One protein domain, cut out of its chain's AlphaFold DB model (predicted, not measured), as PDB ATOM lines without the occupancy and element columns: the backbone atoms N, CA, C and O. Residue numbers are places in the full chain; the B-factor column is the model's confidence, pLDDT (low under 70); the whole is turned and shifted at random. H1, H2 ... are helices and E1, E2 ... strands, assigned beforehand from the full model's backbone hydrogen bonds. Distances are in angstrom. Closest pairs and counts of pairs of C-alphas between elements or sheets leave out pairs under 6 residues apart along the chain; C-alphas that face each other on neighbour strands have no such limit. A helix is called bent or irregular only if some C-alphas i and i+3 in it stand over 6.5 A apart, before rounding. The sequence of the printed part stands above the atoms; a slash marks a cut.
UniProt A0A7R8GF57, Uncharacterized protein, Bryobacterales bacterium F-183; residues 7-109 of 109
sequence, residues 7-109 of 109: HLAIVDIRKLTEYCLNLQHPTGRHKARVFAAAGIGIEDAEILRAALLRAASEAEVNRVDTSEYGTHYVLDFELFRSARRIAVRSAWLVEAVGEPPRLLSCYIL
ATOM      1  N   HIS A   7     119.090 114.243 110.382       97.81
ATOM      2  CA  HIS A   7     118.779 115.030 109.180       97.81
ATOM      3  C   HIS A   7     117.996 116.327 109.461       97.81
ATOM      4  O   HIS A   7     117.951 117.210 108.609       97.81
ATOM      5  N   LEU A   8     117.400 116.453 110.650       98.19
ATOM      6  CA  LEU A   8     116.726 117.656 111.151       98.19
ATOM      7  C   LEU A   8     117.600 118.422 112.155       98.19
ATOM      8  O   LEU A   8     117.102 119.324 112.827       98.19
ATOM      9  N   ALA A   9     118.878 118.053 112.301       98.38
ATOM     10  CA  ALA A   9     119.762 118.638 113.296       98.38
ATOM     11  C   ALA A   9     119.862 120.160 113.173       98.38
ATOM     12  O   ALA A   9     119.917 120.729 112.082       98.38
ATOM     13  N   ILE A  10     119.943 120.820 114.324       98.56
ATOM     14  CA  ILE A  10     120.017 122.273 114.413       98.56
ATOM     15  C   ILE A  10     121.379 122.667 114.972       98.56
ATOM     16  O   ILE A  10     121.718 122.406 116.130       98.56
ATOM     17  N   VAL A  11     122.139 123.372 114.138       98.50
ATOM     18  CA  VAL A  11     123.362 124.075 114.519       98.50
ATOM     19  C   VAL A  11     123.090 125.569 114.386       98.50
ATOM     20  O   VAL A  11     123.098 126.108 113.276       98.50
ATOM     21  N   ASP A  12     122.822 126.227 115.516       97.50
ATOM     22  CA  ASP A  12     122.773 127.690 115.568       97.50
ATOM     23  C   ASP A  12     124.186 128.223 115.317       97.50
ATOM     24  O   ASP A  12     125.127 127.882 116.040       97.50
ATOM     25  N   ILE A  13     124.338 129.056 114.289       97.19
ATOM     26  CA  ILE A  13     125.629 129.631 113.912       97.19
ATOM     27  C   ILE A  13     126.262 130.414 115.071       97.19
ATOM     28  O   ILE A  13     127.477 130.348 115.252       97.19
ATOM     29  N   ARG A  14     125.450 131.039 115.937       96.38
ATOM     30  CA  ARG A  14     125.919 131.744 117.143       96.38
ATOM     31  C   ARG A  14     126.609 130.806 118.123       96.38
ATOM     32  O   ARG A  14     127.573 131.184 118.779       96.38
ATOM     33  N   LYS A  15     126.202 129.536 118.185       95.88
ATOM     34  CA  LYS A  15     126.883 128.535 119.019       95.88
ATOM     35  C   LYS A  15     128.323 128.288 118.561       95.88
ATOM     36  O   LYS A  15     129.179 127.919 119.371       95.88
ATOM     37  N   LEU A  16     128.599 128.493 117.276       97.19
ATOM     38  CA  LEU A  16     129.944 128.412 116.727       97.19
ATOM     39  C   LEU A  16     130.677 129.741 116.903       97.19
ATOM     40  O   LEU A  16     131.733 129.756 117.531       97.19
ATOM     41  N   THR A  17     130.103 130.844 116.421       96.62
ATOM     42  CA  THR A  17     130.777 132.151 116.356       96.62
ATOM     43  C   THR A  17     130.925 132.832 117.711       96.62
ATOM     44  O   THR A  17     131.935 133.490 117.945       96.62
ATOM     45  N   GLU A  18     129.974 132.647 118.627       95.69
ATOM     46  CA  GLU A  18     129.991 133.282 119.948       95.69
ATOM     47  C   GLU A  18     130.580 132.366 121.028       95.69
ATOM     48  O   GLU A  18     131.020 132.878 122.054       95.69
ATOM     49  N   TYR A  19     130.668 131.046 120.802       94.50
ATOM     50  CA  TYR A  19     131.154 130.079 121.801       94.50
ATOM     51  C   TYR A  19     132.306 129.175 121.328       94.50
ATOM     52  O   TYR A  19     133.397 129.266 121.894       94.50
ATOM     53  N   CYS A  20     132.106 128.288 120.342       94.38
ATOM     54  CA  CYS A  20     133.113 127.259 120.003       94.38
ATOM     55  C   CYS A  20     134.385 127.835 119.357       94.38
ATOM     56  O   CYS A  20     135.481 127.346 119.626       94.38
ATOM     57  N   LEU A  21     134.230 128.868 118.526       95.94
ATOM     58  CA  LEU A  21     135.295 129.526 117.762       95.94
ATOM     59  C   LEU A  21     135.657 130.903 118.342       95.94
ATOM     60  O   LEU A  21     136.540 131.589 117.835       95.94
ATOM     61  N   ASN A  22     135.012 131.302 119.440       95.00
ATOM     62  CA  ASN A  22     135.233 132.597 120.064       95.00
ATOM     63  C   ASN A  22     136.407 132.568 121.057       95.00
ATOM     64  O   ASN A  22     136.297 132.052 122.172       95.00
ATOM     65  N   LEU A  23     137.520 133.201 120.681       93.56
ATOM     66  CA  LEU A  23     138.708 133.345 121.532       93.56
ATOM     67  C   LEU A  23     138.481 134.218 122.777       93.56
ATOM     68  O   LEU A  23     139.243 134.109 123.740       93.56
ATOM     69  N   GLN A  24     137.446 135.060 122.775       93.31
ATOM     70  CA  GLN A  24     137.102 135.954 123.883       93.31
ATOM     71  C   GLN A  24     136.079 135.336 124.847       93.31
ATOM     72  O   GLN A  24     135.860 135.875 125.932       93.31
ATOM     73  N   HIS A  25     135.467 134.194 124.508       92.00
ATOM     74  CA  HIS A  25     134.443 133.596 125.360       92.00
ATOM     75  C   HIS A  25     135.053 133.074 126.678       92.00
ATOM     76  O   HIS A  25     136.006 132.288 126.634       92.00
ATOM     77  N   PRO A  26     134.484 133.394 127.858       88.06
ATOM     78  CA  PRO A  26     135.087 133.077 129.159       88.06
ATOM     79  C   PRO A  26     135.413 131.587 129.338       88.06
ATOM     80  O   PRO A  26     136.508 131.239 129.777       88.06
ATOM     81  N   THR A  27     134.500 130.699 128.931       88.88
ATOM     82  CA  THR A  27     134.692 129.234 128.986       88.88
ATOM     83  C   THR A  27     135.062 128.595 127.634       88.88
ATOM     84  O   THR A  27     135.929 127.723 127.575       88.88
ATOM     85  N   GLY A  28     134.450 129.033 126.528       86.31
ATOM     86  CA  GLY A  28     134.682 128.557 125.157       86.31
ATOM     87  C   GLY A  28     136.075 128.826 124.574       86.31
ATOM     88  O   GLY A  28     136.525 128.038 123.743       86.31
ATOM     89  N   ARG A  29     136.816 129.837 125.060       92.44
ATOM     90  CA  ARG A  29     138.138 130.225 124.518       92.44
ATOM     91  C   ARG A  29     139.140 129.082 124.377       92.44
ATOM     92  O   ARG A  29     139.973 129.097 123.478       92.44
ATOM     93  N   HIS A  30     139.092 128.091 125.269       93.56
ATOM     94  CA  HIS A  30     140.011 126.954 125.223       93.56
ATOM     95  C   HIS A  30     139.755 126.076 123.992       93.56
ATOM     96  O   HIS A  30     140.711 125.607 123.391       93.56
ATOM     97  N   LYS A  31     138.493 125.931 123.567       93.62
ATOM     98  CA  LYS A  31     138.119 125.231 122.327       93.62
ATOM     99  C   LYS A  31     138.543 126.043 121.107       93.62
ATOM    100  O   LYS A  31     139.200 125.510 120.218       93.62
ATOM    101  N   ALA A  32     138.262 127.347 121.131       94.69
ATOM    102  CA  ALA A  32     138.616 128.265 120.054       94.69
ATOM    103  C   ALA A  32     140.127 128.283 119.772       94.69
ATOM    104  O   ALA A  32     140.533 128.300 118.616       94.69
ATOM    105  N   ARG A  33     140.975 128.201 120.809       96.00
ATOM    106  CA  ARG A  33     142.436 128.106 120.634       96.00
ATOM    107  C   ARG A  33     142.874 126.839 119.904       96.00
ATOM    108  O   ARG A  33     143.786 126.912 119.088       96.00
ATOM    109  N   VAL A  34     142.245 125.698 120.185       96.19
ATOM    110  CA  VAL A  34     142.586 124.434 119.511       96.19
ATOM    111  C   VAL A  34     142.114 124.468 118.056       96.19
ATOM    112  O   VAL A  34     142.879 124.108 117.167       96.19
ATOM    113  N   PHE A  35     140.909 124.987 117.793       96.44
ATOM    114  CA  PHE A  35     140.443 125.232 116.423       96.44
ATOM    115  C   PHE A  35     141.383 126.166 115.652       96.44
ATOM    116  O   PHE A  35     141.814 125.822 114.551       96.44
ATOM    117  N   ALA A  36     141.798 127.278 116.261       94.81
ATOM    118  CA  ALA A  36     142.729 128.219 115.646       94.81
ATOM    119  C   ALA A  36     144.092 127.573 115.337       94.81
ATOM    120  O   ALA A  36     144.641 127.789 114.259       94.81
ATOM    121  N   ALA A  37     144.618 126.723 116.229       93.75
ATOM    122  CA  ALA A  37     145.853 125.969 115.984       93.75
ATOM    123  C   ALA A  37     145.733 124.987 114.801       93.75
ATOM    124  O   ALA A  37     146.732 124.660 114.158       93.75
ATOM    125  N   ALA A  38     144.514 124.546 114.489       93.12
ATOM    126  CA  ALA A  38     144.202 123.729 113.323       93.12
ATOM    127  C   ALA A  38     143.833 124.554 112.070       93.12
ATOM    128  O   ALA A  38     143.495 123.976 111.036       93.12
ATOM    129  N   GLY A  39     143.918 125.889 112.136       93.38
ATOM    130  CA  GLY A  39     143.587 126.787 111.027       93.38
ATOM    131  C   GLY A  39     142.087 126.897 110.750       93.38
ATOM    132  O   GLY A  39     141.697 127.020 109.586       93.38
ATOM    133  N   ILE A  40     141.269 126.783 111.802       95.12
ATOM    134  CA  ILE A  40     139.814 126.958 111.769       95.12
ATOM    135  C   ILE A  40     139.453 128.137 112.674       95.12
ATOM    136  O   ILE A  40     139.623 128.059 113.895       95.12
ATOM    137  N   GLY A  41     138.956 129.218 112.079       94.62
ATOM    138  CA  GLY A  41     138.528 130.426 112.786       94.62
ATOM    139  C   GLY A  41     137.026 130.693 112.679       94.62
ATOM    140  O   GLY A  41     136.267 129.877 112.159       94.62
ATOM    141  N   ILE A  42     136.585 131.853 113.179       95.25
ATOM    142  CA  ILE A  42     135.180 132.307 113.096       95.25
ATOM    143  C   ILE A  42     134.715 132.402 111.634       95.25
ATOM    144  O   ILE A  42     133.561 132.103 111.334       95.25
ATOM    145  N   GLU A  43     135.614 132.763 110.725       94.81
ATOM    146  CA  GLU A  43     135.396 132.806 109.279       94.81
ATOM    147  C   GLU A  43     135.035 131.440 108.675       94.81
ATOM    148  O   GLU A  43     134.350 131.376 107.656       94.81
ATOM    149  N   ASP A  44     135.430 130.344 109.328       95.44
ATOM    150  CA  ASP A  44     135.131 128.976 108.905       95.44
ATOM    151  C   ASP A  44     133.857 128.419 109.568       95.44
ATOM    152  O   ASP A  44     133.536 127.238 109.401       95.44
ATOM    153  N   ALA A  45     133.103 129.235 110.319       96.75
ATOM    154  CA  ALA A  45     131.946 128.772 111.085       96.75
ATOM    155  C   ALA A  45     130.885 128.077 110.217       96.75
ATOM    156  O   ALA A  45     130.349 127.052 110.630       96.75
ATOM    157  N   GLU A  46     130.614 128.567 109.003       97.44
ATOM    158  CA  GLU A  46     129.663 127.911 108.091       97.44
ATOM    159  C   GLU A  46     130.193 126.580 107.535       97.44
ATOM    160  O   GLU A  46     129.433 125.623 107.384       97.44
ATOM    161  N   ILE A  47     131.507 126.466 107.301       95.69
ATOM    162  CA  ILE A  47     132.137 125.203 106.882       95.69
ATOM    163  C   ILE A  47     132.016 124.172 108.009       95.69
ATOM    164  O   ILE A  47     131.592 123.036 107.779       95.69
ATOM    165  N   LEU A  48     132.338 124.576 109.241       97.44
ATOM    166  CA  LEU A  48     132.192 123.723 110.418       97.44
ATOM    167  C   LEU A  48     130.723 123.343 110.649       97.44
ATOM    168  O   LEU A  48     130.431 122.184 110.943       97.44
ATOM    169  N   ARG A  49     129.789 124.283 110.464       98.31
ATOM    170  CA  ARG A  49     128.343 124.043 110.562       98.31
ATOM    171  C   ARG A  49     127.870 122.990 109.566       98.31
ATOM    172  O   ARG A  49     127.178 122.057 109.969       98.31
ATOM    173  N   ALA A  50     128.262 123.100 108.299       97.75
ATOM    174  CA  ALA A  50     127.912 122.115 107.280       97.75
ATOM    175  C   ALA A  50     128.464 120.720 107.624       97.75
ATOM    176  O   ALA A  50     127.743 119.725 107.521       97.75
ATOM    177  N   ALA A  51     129.710 120.646 108.101       97.69
ATOM    178  CA  ALA A  51     130.313 119.386 108.526       97.69
ATOM    179  C   ALA A  51     129.592 118.767 109.738       97.69
ATOM    180  O   ALA A  51     129.346 117.563 109.748       97.69
ATOM    181  N   LEU A  52     129.188 119.581 110.718       98.50
ATOM    182  CA  LEU A  52     128.415 119.140 111.884       98.50
ATOM    183  C   LEU A  52     127.038 118.592 111.497       98.50
ATOM    184  O   LEU A  52     126.641 117.550 112.009       98.50
ATOM    185  N   LEU A  53     126.318 119.263 110.594       98.56
ATOM    186  CA  LEU A  53     125.004 118.811 110.114       98.56
ATOM    187  C   LEU A  53     125.107 117.493 109.336       98.56
ATOM    188  O   LEU A  53     124.296 116.583 109.522       98.56
ATOM    189  N   ARG A  54     126.148 117.363 108.509       98.12
ATOM    190  CA  ARG A  54     126.446 116.110 107.817       98.12
ATOM    191  C   ARG A  54     126.758 114.993 108.811       98.12
ATOM    192  O   ARG A  54     126.167 113.921 108.731       98.12
ATOM    193  N   ALA A  55     127.633 115.254 109.780       98.00
ATOM    194  CA  ALA A  55     127.993 114.288 110.812       98.00
ATOM    195  C   ALA A  55     126.783 113.877 111.664       98.00
ATOM    196  O   ALA A  55     126.615 112.695 111.944       98.00
ATOM    197  N   ALA A  56     125.895 114.812 112.006       98.31
ATOM    198  CA  ALA A  56     124.649 114.513 112.702       98.31
ATOM    199  C   ALA A  56     123.773 113.513 111.927       98.31
ATOM    200  O   ALA A  56     123.135 112.659 112.535       98.31
ATOM    201  N   SER A  57     123.771 113.579 110.595       97.75
ATOM    202  CA  SER A  57     122.990 112.679 109.736       97.75
ATOM    203  C   SER A  57     123.676 111.334 109.469       97.75
ATOM    204  O   SER A  57     123.005 110.311 109.345       97.75
ATOM    205  N   GLU A  58     125.006 111.328 109.356       97.12
ATOM    206  CA  GLU A  58     125.765 110.202 108.793       97.12
ATOM    207  C   GLU A  58     126.638 109.460 109.810       97.12
ATOM    208  O   GLU A  58     126.923 108.278 109.608       97.12
ATOM    209  N   ALA A  59     127.088 110.101 110.887       97.06
ATOM    210  CA  ALA A  59     128.059 109.513 111.808       97.06
ATOM    211  C   ALA A  59     127.415 108.537 112.804       97.06
ATOM    212  O   ALA A  59     126.209 108.559 113.066       97.06
ATOM    213  N   GLU A  60     128.243 107.661 113.371       97.56
ATOM    214  CA  GLU A  60     127.847 106.831 114.504       97.56
ATOM    215  C   GLU A  60     127.955 107.620 115.811       97.56
ATOM    216  O   GLU A  60     128.867 108.422 116.021       97.56
ATOM    217  N   VAL A  61     127.009 107.367 116.708       97.81
ATOM    218  CA  VAL A  61     127.045 107.863 118.078       97.81
ATOM    219  C   VAL A  61     128.029 107.025 118.889       97.81
ATOM    220  O   VAL A  61     127.898 105.803 118.969       97.81
ATOM    221  N   ASN A  62     128.954 107.708 119.556       96.06
ATOM    222  CA  ASN A  62     129.987 107.119 120.406       96.06
ATOM    223  C   ASN A  62     129.555 107.022 121.874       96.06
ATOM    224  O   ASN A  62     130.030 106.154 122.604       96.06
ATOM    225  N   ARG A  63     128.674 107.921 122.330       96.75
ATOM    226  CA  ARG A  63     128.144 107.922 123.700       96.75
ATOM    227  C   ARG A  63     126.720 108.460 123.739       96.75
ATOM    228  O   ARG A  63     126.408 109.426 123.046       96.75
ATOM    229  N   VAL A  64     125.909 107.856 124.601       97.50
ATOM    230  CA  VAL A  64     124.548 108.281 124.936       97.50
ATOM    231  C   VAL A  64     124.460 108.448 126.450       97.50
ATOM    232  O   VAL A  64     124.994 107.613 127.179       97.50
ATOM    233  N   ASP A  65     123.828 109.521 126.908       96.12
ATOM    234  CA  ASP A  65     123.557 109.776 128.325       96.12
ATOM    235  C   ASP A  65     122.206 110.480 128.469       96.12
ATOM    236  O   ASP A  65     121.931 111.428 127.738       96.12
ATOM    237  N   THR A  66     121.342 110.029 129.371       95.19
ATOM    238  CA  THR A  66     119.989 110.588 129.521       95.19
ATOM    239  C   THR A  66     119.898 111.378 130.818       95.19
ATOM    240  O   THR A  66     120.289 110.890 131.875       95.19
ATOM    241  N   SER A  67     119.358 112.593 130.736       92.94
ATOM    242  CA  SER A  67     119.104 113.469 131.880       92.94
ATOM    243  C   SER A  67     117.646 113.937 131.897       92.94
ATOM    244  O   SER A  67     116.867 113.623 130.994       92.94
ATOM    245  N   GLU A  68     117.275 114.722 132.908       93.88
ATOM    246  CA  GLU A  68     115.959 115.376 132.985       93.88
ATOM    247  C   GLU A  68     115.684 116.340 131.816       93.88
ATOM    248  O   GLU A  68     114.528 116.609 131.504       93.88
ATOM    249  N   TYR A  69     116.731 116.824 131.138       91.44
ATOM    250  CA  TYR A  69     116.631 117.753 130.007       91.44
ATOM    251  C   TYR A  69     116.546 117.055 128.643       91.44
ATOM    252  O   TYR A  69     116.508 117.723 127.610       91.44
ATOM    253  N   GLY A  70     116.566 115.721 128.626       96.25
ATOM    254  CA  GLY A  70     116.561 114.911 127.414       96.25
ATOM    255  C   GLY A  70     117.803 114.034 127.282       96.25
ATOM    256  O   GLY A  70     118.562 113.814 128.231       96.25
ATOM    257  N   THR A  71     118.010 113.496 126.082       97.94
ATOM    258  CA  THR A  71     119.122 112.578 125.812       97.94
ATOM    259  C   THR A  71     120.274 113.295 125.123       97.94
ATOM    260  O   THR A  71     120.121 113.901 124.061       97.94
ATOM    261  N   HIS A  72     121.445 113.197 125.737       97.94
ATOM    262  CA  HIS A  72     122.710 113.675 125.223       97.94
ATOM    263  C   HIS A  72     123.357 112.612 124.340       97.94
ATOM    264  O   HIS A  72     123.511 111.456 124.736       97.94
ATOM    265  N   TYR A  73     123.804 113.032 123.164       98.25
ATOM    266  CA  TYR A  73     124.506 112.194 122.203       98.25
ATOM    267  C   TYR A  73     125.858 112.808 121.880       98.25
ATOM    268  O   TYR A  73     125.970 114.018 121.681       98.25
ATOM    269  N   VAL A  74     126.888 111.975 121.790       98.31
ATOM    270  CA  VAL A  74     128.227 112.394 121.369       98.31
ATOM    271  C   VAL A  74     128.620 111.613 120.131       98.31
ATOM    272  O   VAL A  74     128.506 110.388 120.116       98.31
ATOM    273  N   LEU A  75     129.110 112.319 119.118       97.69
ATOM    274  CA  LEU A  75     129.619 111.737 117.881       97.69
ATOM    275  C   LEU A  75     130.919 112.425 117.468       97.69
ATOM    276  O   LEU A  75     131.071 113.642 117.641       97.69
ATOM    277  N   ASP A  76     131.829 111.630 116.917       98.19
ATOM    278  CA  ASP A  76     133.117 112.080 116.397       98.19
ATOM    279  C   ASP A  76     133.115 111.956 114.873       98.19
ATOM    280  O   ASP A  76     132.587 110.992 114.317       98.19
ATOM    281  N   PHE A  77     133.695 112.938 114.192       97.56
ATOM    282  CA  PHE A  77     133.796 112.963 112.737       97.56
ATOM    283  C   PHE A  77     135.093 113.635 112.290       97.56
ATOM    284  O   PHE A  77     135.742 114.348 113.054       97.56
ATOM    285  N   GLU A  78     135.468 113.415 111.033       96.38
ATOM    286  CA  GLU A  78     136.631 114.062 110.433       96.38
ATOM    287  C   GLU A  78     136.221 115.323 109.669       96.38
ATOM    288  O   GLU A  78     135.357 115.290 108.789       96.38
ATOM    289  N   LEU A  79     136.890 116.434 109.968       94.69
ATOM    290  CA  LEU A  79     136.854 117.654 109.174       94.69
ATOM    291  C   LEU A  79     138.147 117.768 108.363       94.69
ATOM    292  O   LEU A  79     139.249 117.715 108.909       94.69
ATOM    293  N   PHE A  80     138.014 117.949 107.052       88.94
ATOM    294  CA  PHE A  80     139.151 118.144 106.160       88.94
ATOM    295  C   PHE A  80     139.466 119.633 106.016       88.94
ATOM    296  O   PHE A  80     138.633 120.405 105.539       88.94
ATOM    297  N   ARG A  81     140.686 120.035 106.383       84.12
ATOM    298  CA  ARG A  81     141.176 121.413 106.231       84.12
ATOM    299  C   ARG A  81     142.641 121.409 105.825       84.12
ATOM    300  O   ARG A  81     143.448 120.742 106.461       84.12
ATOM    301  N   SER A  82     142.996 122.147 104.772       81.25
ATOM    302  CA  SER A  82     144.390 122.331 104.329       81.25
ATOM    303  C   SER A  82     145.186 121.018 104.225       81.25
ATOM    304  O   SER A  82     146.285 120.902 104.762       81.25
ATOM    305  N   ALA A  83     144.593 120.007 103.577       82.69
ATOM    306  CA  ALA A  83     145.130 118.645 103.433       82.69
ATOM    307  C   ALA A  83     145.343 117.858 104.747       82.69
ATOM    308  O   ALA A  83     145.961 116.794 104.738       82.69
ATOM    309  N   ARG A  84     144.802 118.336 105.872       88.19
ATOM    310  CA  ARG A  84     144.795 117.638 107.162       88.19
ATOM    311  C   ARG A  84     143.398 117.129 107.495       88.19
ATOM    312  O   ARG A  84     142.396 117.778 107.191       88.19
ATOM    313  N   ARG A  85     143.358 115.969 108.150       92.75
ATOM    314  CA  ARG A  85     142.173 115.434 108.824       92.75
ATOM    315  C   ARG A  85     142.204 115.892 110.268       92.75
ATOM    316  O   ARG A  85     143.198 115.677 110.958       92.75
ATOM    317  N   ILE A  86     141.133 116.535 110.698       95.56
ATOM    318  CA  ILE A  86     140.962 117.028 112.056       95.56
ATOM    319  C   ILE A  86     139.813 116.237 112.664       95.56
ATOM    320  O   ILE A  86     138.690 116.299 112.163       95.56
ATOM    321  N   ALA A  87     140.090 115.487 113.727       97.25
ATOM    322  CA  ALA A  87     139.054 114.788 114.470       97.25
ATOM    323  C   ALA A  87     138.276 115.801 115.319       97.25
ATOM    324  O   ALA A  87     138.852 116.508 116.147       97.25
ATOM    325  N   VAL A  88     136.966 115.884 115.103       98.06
ATOM    326  CA  VAL A  88     136.069 116.789 115.820       98.06
ATOM    327  C   VAL A  88     135.043 115.965 116.574       98.06
ATOM    328  O   VAL A  88     134.358 115.124 115.995       98.06
ATOM    329  N   ARG A  89     134.894 116.255 117.865       98.50
ATOM    330  CA  ARG A  89     133.812 115.749 118.703       98.50
ATOM    331  C   ARG A  89     132.691 116.765 118.781       98.50
ATOM    332  O   ARG A  89     132.930 117.950 119.030       98.50
ATOM    333  N   SER A  90     131.459 116.297 118.643       98.44
ATOM    334  CA  SER A  90     130.253 117.105 118.812       98.44
ATOM    335  C   SER A  90     129.291 116.461 119.803       98.44
ATOM    336  O   SER A  90     129.142 115.241 119.840       98.44
ATOM    337  N   ALA A  91     128.675 117.297 120.634       97.94
ATOM    338  CA  ALA A  91     127.685 116.909 121.626       97.94
ATOM    339  C   ALA A  91     126.333 117.526 121.267       97.94
ATOM    340  O   ALA A  91     126.251 118.723 120.977       97.94
ATOM    341  N   TRP A  92     125.288 116.712 121.332       98.38
ATOM    342  CA  TRP A  92     123.936 117.025 120.886       98.38
ATOM    343  C   TRP A  92     122.931 116.716 121.987       98.38
ATOM    344  O   TRP A  92     123.144 115.780 122.755       98.38
ATOM    345  N   LEU A  93     121.843 117.478 122.039       98.25
ATOM    346  CA  LEU A  93     120.698 117.227 122.910       98.25
ATOM    347  C   LEU A  93     119.464 116.932 122.067       98.25
ATOM    348  O   LEU A  93     119.143 117.707 121.169       98.25
ATOM    349  N   VAL A  94     118.766 115.851 122.395       98.12
ATOM    350  CA  VAL A  94     117.397 115.589 121.944       98.12
ATOM    351  C   VAL A  94     116.494 115.724 123.167       98.12
ATOM    352  O   VAL A  94     116.531 114.867 124.050       98.12
ATOM    353  N   GLU A  95     115.734 116.818 123.236       96.62
ATOM    354  CA  GLU A  95     114.911 117.181 124.403       96.62
ATOM    355  C   GLU A  95     113.797 116.152 124.660       96.62
ATOM    356  O   GLU A  95     113.569 115.743 125.796       96.62
ATOM    357  N   ALA A  96     113.155 115.666 123.594       94.50
ATOM    358  CA  ALA A  96     112.128 114.633 123.653       94.50
ATOM    359  C   ALA A  96     112.167 113.728 122.413       94.50
ATOM    360  O   ALA A  96     112.721 114.083 121.371       94.50
ATOM    361  N   VAL A  97     111.557 112.543 122.510       88.88
ATOM    362  CA  VAL A  97     111.426 111.624 121.370       88.88
ATOM    363  C   VAL A  97     110.695 112.333 120.227       88.88
ATOM    364  O   VAL A  97     109.573 112.790 120.403       88.88
ATOM    365  N   GLY A  98     111.323 112.399 119.052       91.25
ATOM    366  CA  GLY A  98     110.758 113.060 117.870       91.25
ATOM    367  C   GLY A  98     111.246 114.493 117.642       91.25
ATOM    368  O   GLY A  98     111.128 114.976 116.519       91.25
ATOM    369  N   GLU A  99     111.875 115.135 118.629       96.56
ATOM    370  CA  GLU A  99     112.461 116.473 118.468       96.56
ATOM    371  C   GLU A  99     113.780 116.424 117.668       96.56
ATOM    372  O   GLU A  99     114.464 115.388 117.639       96.56
ATOM    373  N   PRO A 100     114.162 117.521 116.989       97.81
ATOM    374  CA  PRO A 100     115.438 117.612 116.302       97.81
ATOM    375  C   PRO A 100     116.601 117.739 117.302       97.81
ATOM    376  O   PRO A 100     116.497 118.476 118.288       97.81
ATOM    377  N   PRO A 101     117.751 117.094 117.043       98.12
ATOM    378  CA  PRO A 101     118.927 117.246 117.884       98.12
ATOM    379  C   PRO A 101     119.515 118.656 117.756       98.12
ATOM    380  O   PRO A 101     119.740 119.161 116.653       98.12
ATOM    381  N   ARG A 102     119.830 119.282 118.890       98.31
ATOM    382  CA  ARG A 102     120.450 120.614 118.961       98.31
ATOM    383  C   ARG A 102     121.901 120.516 119.401       98.31
ATOM    384  O   ARG A 102     122.219 119.810 120.359       98.31
ATOM    385  N   LEU A 103     122.790 121.247 118.731       98.50
ATOM    386  CA  LEU A 103     124.206 121.266 119.094       98.50
ATOM    387  C   LEU A 103     124.426 121.939 120.460       98.50
ATOM    388  O   LEU A 103     124.158 123.128 120.639       98.50
ATOM    389  N   LEU A 104     125.018 121.205 121.402       96.75
ATOM    390  CA  LEU A 104     125.439 121.728 122.704       96.75
ATOM    391  C   LEU A 104     126.868 122.269 122.691       96.75
ATOM    392  O   LEU A 104     127.157 123.270 123.349       96.75
ATOM    393  N   SER A 105     127.786 121.598 121.995       97.00
ATOM    394  CA  SER A 105     129.194 121.997 121.890       97.00
ATOM    395  C   SER A 105     129.904 121.172 120.818       97.00
ATOM    396  O   SER A 105     129.519 120.034 120.559       97.00
ATOM    397  N   CYS A 106     131.006 121.689 120.276       97.88
ATOM    398  CA  CYS A 106     131.987 120.889 119.540       97.88
ATOM    399  C   CYS A 106     133.423 121.300 119.893       97.88
ATOM    400  O   CYS A 106     133.635 122.408 120.395       97.88
ATOM    401  N   TYR A 107     134.387 120.401 119.710       97.19
ATOM    402  CA  TYR A 107     135.817 120.654 119.925       97.19
ATOM    403  C   TYR A 107     136.682 119.627 119.181       97.19
ATOM    404  O   TYR A 107     136.204 118.550 118.837       97.19
ATOM    405  N   ILE A 108     137.945 119.969 118.932       97.06
ATOM    406  CA  ILE A 108     138.940 119.061 118.338       97.06
ATOM    407  C   ILE A 108     139.450 118.077 119.399       97.06
ATOM    408  O   ILE A 108     139.669 118.490 120.541       97.06
ATOM    409  N   LEU A 109     139.621 116.806 119.018       94.31
ATOM    410  CA  LEU A 109     140.199 115.740 119.850       94.31
ATOM    411  C   LEU A 109     141.731 115.749 119.865       94.31
ATOM    412  O   LEU A 109     142.333 116.069 118.817       94.31
TER     413      LEU A 109
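Overview. This is residues 7 to 109 of the 109 residues of an uncharacterized protein of Bryobacterales bacterium F-183 (UniProt A0A7R8GF57). A twisted sheet of four strands, E1 to E4, has the long helix H3 packed over one face, while two short helices, H1 and H2, sit at its E4 edge. H3 comes closest to the sheet at E2, where the C-alphas of Ala 55 and Phe 77 are 6.3 A apart, and with its residues 42 to 49 it touches H1. The printed part has 103 residues, with three named helices and then four named strands along the chain, H1 H2 H3 E1 E2 E3 E4. The sheet's order is E1 E2 E3 E4, all antiparallel, and the class is mixed, helices and strands. The whole is compact, with a radius of gyration of the C-alphas of 13.2 A and spans of 37 by 30 by 20 A.

Arrangement. E1, residues 61 to 67, E2, residues 70 to 81, E3, residues 84 to 94, and E4, residues 102 to 108, form a meander, each strand the antiparallel neighbour of the one before. Each neighbour pair is a hairpin. N 65 and O 72 of E1 and E2 are 2.9 A apart, N 79 and O 86 of E2 and E3 2.8 A, and N 89 and O 107 of E3 and E4 2.8 A, each within hydrogen-bond range. The edge strands E1 and E4 are apart. H3, residues 42 to 58, is on one face of the sheet, in two layers, a helix layer and a sheet layer; its closest C-alphas to E2 are those of Ala 55 and Phe 77, 6.3 A. H1, residues 13 to 20, touches H3, which meets it with residues 42 to 49 alone, about perpendicular at 77 degrees; the closest C-alphas are those of Thr 17 and Ile 42, 5.5 A. H1 only grazes the sheet. H2, residues 29 to 37, touches H1 about perpendicular at 83 degrees, the closest C-alphas being those of Cys 20 and Ala 32, 5.6 A. H2 is on the sheet but over none of its strands; its closest C-alphas to E4 are those of Lys 31 and Tyr 107, 5.7 A. H2 and H3 are apart. The O i to N i+4 pairs within hydrogen-bond range are 3 of 4 in H1, 4 of 5 in H2 and 11 of 13 in H3.

Along the chain. E2 measures 33.1 A from first to last C-alpha, E3 31.2 A, H3 24.4 A and E4 18.6 A. H1 begins at C-alpha 13 (125.629, 129.631, 113.912), and E4 ends at C-alpha 108 (138.940, 119.061, 118.338). H3 has a kink of 26 degrees near residue 49 and is irregular, C-alphas 43 and 46 being 7.6 A apart; H1 is only just irregular, C-alphas 17 and 20 being 6.53 A apart.

Size, cuts and confidence. The two C-alphas farthest apart are those of Glu 68 and Ala 83, 41.7 A. The printed part has no cut, and no link is long. The mean pLDDT of the printed part is 95.5, and no printed residue is under 70.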